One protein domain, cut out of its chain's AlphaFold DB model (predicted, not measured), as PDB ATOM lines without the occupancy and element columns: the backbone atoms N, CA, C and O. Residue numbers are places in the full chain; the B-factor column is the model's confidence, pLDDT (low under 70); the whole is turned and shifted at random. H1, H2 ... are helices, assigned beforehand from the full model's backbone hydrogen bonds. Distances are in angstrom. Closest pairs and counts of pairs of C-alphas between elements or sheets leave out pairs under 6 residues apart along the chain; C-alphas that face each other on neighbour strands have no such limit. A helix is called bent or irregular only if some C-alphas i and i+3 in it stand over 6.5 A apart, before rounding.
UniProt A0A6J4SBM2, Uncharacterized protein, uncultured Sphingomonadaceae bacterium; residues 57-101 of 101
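This is residues 57 to 101 of the 101 residues of an uncharacterized protein of uncultured Sphingomonadaceae bacterium (UniProt A0A6J4SBM2). The model is a helical hairpin: the long helix H2 runs the length of the rod, and H3 folds back beside it after a tight turn at residues 83 to 85. The short helix H1 makes a small hook at the beginning of H2, at the end away from that turn. The printed part has 45 residues with three named helices, in the order H1, H2, H3 along the chain, and no named strand; the class is all helix. The whole is only just compact, close to loose, with a radius of gyration of the C-alphas of 11.2 A, and the C-alphas span 35 by 17 by 12 A.

The longest helix, H2, takes residues 62 to 82, Pro 62 to Thr 82, and measures 30.3 A from first to last C-alpha. It begins with C-alpha 62 at (171.803, 195.882, 132.591) and ends with C-alpha 82 at (169.137, 211.659, 106.833). H3 takes residues 86 to 99, Cys 86 to Gln 99, and measures 20.1 A; its last C-alpha, 99, is at (162.711, 203.561, 132.355). H1 takes residues 57 to 60, Gly 57 to Asp 60, and measures 5.5 A. None of the helices is bent or irregular.

H2 and H3 touch, with 14 pairs of C-alphas within 8 A. Their closest C-alphas are those of Cys 79 and Cys 86, 5.0 A apart. The two helices stand at a shallow tilt of 22 degrees and run opposite ways, a helical hairpin, with their centres 9.8 A apart. H1 and H2 are close but not clearly touching, with 2 pairs of C-alphas within 8 A; the closest C-alphas are those of Phe 58 and Val 64, 7.2 A apart. H1 and H3 are apart. In H2 and H3 every O i to N i+4 pair is within hydrogen-bond range. H1, with 4 residues, is too short for such a pair, and its 1 pair of O i and N i+3 is within range.

The outline is a rod, and the two C-alphas farthest apart are those of Gly 57 and Thr 82, at 35.8 A. The first and last printed C-alphas, of Gly 57 and Arg 101, are 15.3 A apart. The link from H1 to H2, with 1 residue, and the link from H2 to H3, with 3 residues, are both tight. The printed part has no cut, and it ends at residue 101, the chain's last residue. The mean pLDDT of the printed part is 91.5, and residues 100 to 101 are under 70; the mean of H1 is 79.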
ATOM      1  N   GLY A  57     162.088 190.449 135.392       74.06
ATOM      2  CA  GLY A  57     163.309 191.235 135.590       74.06
ATOM      3  C   GLY A  57     164.085 191.553 134.308       74.06
ATOM      4  O   GLY A  57     165.044 192.313 134.368       74.06
ATOM      5  N   PHE A  58     163.680 191.031 133.142       78.81
ATOM      6  CA  PHE A  58     164.350 191.304 131.863       78.81
ATOM      7  C   PHE A  58     164.406 192.801 131.521       78.81
ATOM      8  O   PHE A  58     165.367 193.261 130.909       78.81
ATOM      9  N   ARG A  59     163.385 193.573 131.920       80.06
ATOM     10  CA  ARG A  59     163.335 195.025 131.680       80.06
ATOM     11  C   ARG A  59     164.435 195.794 132.412       80.06
ATOM     12  O   ARG A  59     164.906 196.792 131.879       80.06
ATOM     13  N   ASP A  60     164.849 195.292 133.569       83.25
ATOM     14  CA  ASP A  60     165.865 195.909 134.421       83.25
ATOM     15  C   ASP A  60     167.253 195.272 134.217       83.25
ATOM     16  O   ASP A  60     168.219 195.637 134.889       83.25
ATOM     17  N   ASP A  61     167.385 194.312 133.290       85.50
ATOM     18  CA  ASP A  61     168.664 193.669 133.009       85.50
ATOM     19  C   ASP A  61     169.652 194.700 132.412       85.50
ATOM     20  O   ASP A  61     169.363 195.360 131.405       85.50
ATOM     21  N   PRO A  62     170.858 194.843 132.992       86.00
ATOM     22  CA  PRO A  62     171.803 195.882 132.591       86.00
ATOM     23  C   PRO A  62     172.318 195.709 131.158       86.00
ATOM     24  O   PRO A  62     172.635 196.698 130.496       86.00
ATOM     25  N   TYR A  63     172.397 194.473 130.661       86.69
ATOM     26  CA  TYR A  63     172.779 194.199 129.279       86.69
ATOM     27  C   TYR A  63     171.658 194.598 128.320       86.69
ATOM     28  O   TYR A  63     171.931 195.228 127.302       86.69
ATOM     29  N   VAL A  64     170.401 194.317 128.663       88.25
ATOM     30  CA  VAL A  64     169.242 194.743 127.864       88.25
ATOM     31  C   VAL A  64     169.185 196.266 127.768       88.25
ATOM     32  O   VAL A  64     169.054 196.808 126.672       88.25
ATOM     33  N   LEU A  65     169.368 196.972 128.886       89.75
ATOM     34  CA  LEU A  65     169.416 198.437 128.906       89.75
ATOM     35  C   LEU A  65     170.610 199.003 128.123       89.75
ATOM     36  O   LEU A  65     170.514 200.084 127.540       89.75
ATOM     37  N   ALA A  66     171.754 198.314 128.106       91.25
ATOM     38  CA  ALA A  66     172.890 198.699 127.267       91.25
ATOM     39  C   ALA A  66     172.561 198.537 125.772       91.25
ATOM     40  O   ALA A  66     172.752 199.471 124.998       91.25
ATOM     41  N   GLN A  67     171.972 197.406 125.381       92.06
ATOM     42  CA  GLN A  67     171.562 197.153 123.998       92.06
ATOM     43  C   GLN A  67     170.486 198.138 123.518       92.06
ATOM     44  O   GLN A  67     170.558 198.644 122.400       92.06
ATOM     45  N   GLN A  68     169.516 198.489 124.367       93.06
ATOM     46  CA  GLN A  68     168.524 199.510 124.016       93.06
ATOM     47  C   GLN A  68     169.172 200.888 123.799       93.06
ATOM     48  O   GLN A  68     168.799 201.587 122.856       93.06
ATOM     49  N   ARG A  69     170.168 201.268 124.613       94.94
ATOM     50  CA  ARG A  69     170.933 202.514 124.421       94.94
ATOM     51  C   ARG A  69     171.642 202.546 123.068       94.94
ATOM     52  O   ARG A  69     171.504 203.531 122.349       94.94
ATOM     53  N   GLU A  70     172.309 201.459 122.685       96.62
ATOM     54  CA  GLU A  70     172.984 201.346 121.382       96.62
ATOM     55  C   GLU A  70     172.013 201.533 120.203       96.62
ATOM     56  O   GLU A  70     172.323 202.238 119.237       96.62
ATOM     57  N   VAL A  71     170.812 200.952 120.295       95.88
ATOM     58  CA  VAL A  71     169.763 201.095 119.273       95.88
ATOM     59  C   VAL A  71     169.267 202.540 119.175       95.88
ATOM     60  O   VAL A  71     169.128 203.064 118.068       95.88
ATOM     61  N   VAL A  72     169.030 203.209 120.309       97.50
ATOM     62  CA  VAL A  72     168.601 204.618 120.317       97.50
ATOM     63  C   VAL A  72     169.669 205.523 119.715       97.50
ATOM     64  O   VAL A  72     169.354 206.370 118.882       97.50
ATOM     65  N   GLU A  73     170.940 205.311 120.051       97.75
ATOM     66  CA  GLU A  73     172.037 206.076 119.458       97.75
ATOM     67  C   GLU A  73     172.150 205.860 117.945       97.75
ATOM     68  O   GLU A  73     172.443 206.802 117.205       97.75
ATOM     69  N   ALA A  74     171.910 204.639 117.457       97.75
ATOM     70  CA  ALA A  74     171.875 204.360 116.024       97.75
ATOM     71  C   ALA A  74     170.743 205.127 115.321       97.75
ATOM     72  O   ALA A  74     170.992 205.770 114.301       97.75
ATOM     73  N   LEU A  75     169.543 205.140 115.908       97.94
ATOM     74  CA  LEU A  75     168.393 205.920 115.434       97.94
ATOM     75  C   LEU A  75     168.679 207.428 115.417       97.94
ATOM     76  O   LEU A  75     168.364 208.121 114.451       97.94
ATOM     77  N   GLU A  76     169.314 207.954 116.462       98.31
ATOM     78  CA  GLU A  76     169.700 209.366 116.536       98.31
ATOM     79  C   GLU A  76     170.772 209.728 115.502       98.31
ATOM     80  O   GLU A  76     170.742 210.821 114.929       98.31
ATOM     81  N   ARG A  77     171.733 208.831 115.238       98.50
ATOM     82  CA  ARG A  77     172.709 209.010 114.152       98.50
ATOM     83  C   ARG A  77     172.023 209.014 112.786       98.50
ATOM     84  O   ARG A  77     172.317 209.896 111.986       98.50
ATOM     85  N   GLU A  78     171.100 208.088 112.539       98.19
ATOM     86  CA  GLU A  78     170.339 208.014 111.285       98.19
ATOM     87  C   GLU A  78     169.507 209.282 111.060       98.19
ATOM     88  O   GLU A  78     169.589 209.885 109.990       98.19
ATOM     89  N   CYS A  79     168.785 209.749 112.082       98.44
ATOM     90  CA  CYS A  79     168.043 211.007 112.020       98.44
ATOM     91  C   CYS A  79     168.961 212.197 111.719       98.44
ATOM     92  O   CYS A  79     168.639 213.010 110.857       98.44
ATOM     93  N   ARG A  80     170.131 212.298 112.367       98.38
ATOM     94  CA  ARG A  80     171.088 213.382 112.081       98.38
ATOM     95  C   ARG A  80     171.642 213.325 110.661       98.38
ATOM     96  O   ARG A  80     171.865 214.371 110.065       98.38
ATOM     97  N   ALA A  81     171.876 212.126 110.134       98.38
ATOM     98  CA  ALA A  81     172.441 211.939 108.804       98.38
ATOM     99  C   ALA A  81     171.415 212.145 107.678       98.38
ATOM    100  O   ALA A  81     171.773 212.630 106.610       98.38
ATOM    101  N   THR A  82     170.151 211.766 107.899       98.25
ATOM    102  CA  THR A  82     169.137 211.659 106.833       98.25
ATOM    103  C   THR A  82     167.932 212.583 107.012       98.25
ATOM    104  O   THR A  82     167.189 212.810 106.061       98.25
ATOM    105  N   GLY A  83     167.695 213.092 108.224       97.94
ATOM    106  CA  GLY A  83     166.470 213.803 108.597       97.94
ATOM    107  C   GLY A  83     165.242 212.901 108.784       97.94
ATOM    108  O   GLY A  83     164.154 213.398 109.074       97.94
ATOM    109  N   VAL A  84     165.388 211.583 108.631       96.38
ATOM    110  CA  VAL A  84     164.292 210.606 108.695       96.38
ATOM    111  C   VAL A  84     164.207 209.990 110.097       96.38
ATOM    112  O   VAL A  84     165.189 209.944 110.832       96.38
ATOM    113  N   ARG A  85     163.012 209.531 110.503       94.62
ATOM    114  CA  ARG A  85     162.755 208.848 111.794       94.62
ATOM    115  C   ARG A  85     163.126 209.647 113.053       94.62
ATOM    116  O   ARG A  85     163.334 209.103 114.137       94.62
ATOM    117  N   CYS A  86     163.205 210.969 112.937       98.06
ATOM    118  CA  CYS A  86     163.581 211.831 114.053       98.06
ATOM    119  C   CYS A  86     162.549 211.849 115.191       98.06
ATOM    120  O   CYS A  86     162.908 212.116 116.338       98.06
ATOM    121  N   ALA A  87     161.269 211.593 114.902       98.12
ATOM    122  CA  ALA A  87     160.239 211.503 115.935       98.12
ATOM    123  C   ALA A  87     160.408 210.228 116.771       98.12
ATOM    124  O   ALA A  87     160.322 210.277 117.995       98.12
ATOM    125  N   GLU A  88     160.722 209.121 116.109       97.44
ATOM    126  CA  GLU A  88     160.990 207.810 116.678       97.44
ATOM    127  C   GLU A  88     162.259 207.845 117.527       97.44
ATOM    128  O   GLU A  88     162.225 207.404 118.671       97.44
ATOM    129  N   ALA A  89     163.335 208.465 117.030       98.12
ATOM    130  CA  ALA A  89     164.558 208.673 117.805       98.12
ATOM    131  C   ALA A  89     164.277 209.443 119.112       98.12
ATOM    132  O   ALA A  89     164.667 209.003 120.193       98.12
ATOM    133  N   ARG A  90     163.511 210.546 119.047       98.00
ATOM    134  CA  ARG A  90     163.110 211.315 120.242       98.00
ATOM    135  C   ARG A  90     162.198 210.531 121.184       98.00
ATOM    136  O   ARG A  90     162.301 210.674 122.398       98.00
ATOM    137  N   ALA A  91     161.261 209.753 120.652       97.56
ATOM    138  CA  ALA A  91     160.380 208.924 121.468       97.56
ATOM    139  C   ALA A  91     161.171 207.830 122.197       97.56
ATOM    140  O   ALA A  91     160.974 207.638 123.392       97.56
ATOM    141  N   ALA A  92     162.107 207.181 121.505       95.56
ATOM    142  CA  ALA A  92     162.938 206.134 122.078       95.56
ATOM    143  C   ALA A  92     163.903 206.679 123.148       95.56
ATOM    144  O   ALA A  92     164.061 206.056 124.196       95.56
ATOM    145  N   ARG A  93     164.473 207.876 122.940       96.19
ATOM    146  CA  ARG A  93     165.266 208.580 123.961       96.19
ATOM    147  C   ARG A  93     164.463 208.836 125.234       96.19
ATOM    148  O   ARG A  93     164.910 208.458 126.311       96.19
ATOM    149  N   ARG A  94     163.261 209.407 125.099       96.25
ATOM    150  CA  ARG A  94     162.371 209.665 126.243       96.25
ATOM    151  C   ARG A  94     162.004 208.385 126.986       96.25
ATOM    152  O   ARG A  94     162.068 208.356 128.205       96.25
ATOM    153  N   TYR A  95     161.696 207.312 126.260       91.81
ATOM    154  CA  TYR A  95     161.411 206.020 126.881       91.81
ATOM    155  C   TYR A  95     162.585 205.528 127.740       91.81
ATOM    156  O   TYR A  95     162.374 205.103 128.871       91.81
ATOM    157  N   LEU A  96     163.825 205.624 127.249       89.81
ATOM    158  CA  LEU A  96     165.000 205.242 128.040       89.81
ATOM    159  C   LEU A  96     165.185 206.099 129.295       89.81
ATOM    160  O   LEU A  96     165.579 205.567 130.327       89.81
ATOM    161  N   GLU A  97     164.904 207.399 129.221       90.75
ATOM    162  CA  GLU A  97     164.965 208.307 130.375       90.75
ATOM    163  C   GLU A  97     163.883 207.973 131.413       90.75
ATOM    164  O   GLU A  97     164.146 207.990 132.612       90.75
ATOM    165  N   GLU A  98     162.683 207.601 130.964       88.81
ATOM    166  CA  GLU A  98     161.570 207.210 131.836       88.81
ATOM    167  C   GLU A  98     161.793 205.847 132.512       88.81
ATOM    168  O   GLU A  98     161.420 205.664 133.673       88.81
ATOM    169  N   GLN A  99     162.393 204.885 131.803       79.50
ATOM    170  CA  GLN A  99     162.711 203.561 132.355       79.50
ATOM    171  C   GLN A  99     163.996 203.559 133.190       79.50
ATOM    172  O   GLN A  99     164.145 202.740 134.090       79.50
ATOM    173  N   GLY A 100     164.933 204.457 132.889       64.50
ATOM    174  CA  GLY A 100     166.292 204.434 133.420       64.50
ATOM    175  C   GLY A 100     166.523 205.131 134.759       64.50
ATOM    176  O   GLY A 100     167.697 205.254 135.081       64.50
ATOM    177  N   ARG A 101     165.467 205.583 135.464       51.75
ATOM    178  CA  ARG A 101     165.485 206.352 136.736       51.75
ATOM    179  C   ARG A 101     166.856 206.822 137.234       51.75
ATOM    180  O   ARG A 101     167.599 205.986 137.796       51.75
TER     181      ARG A 101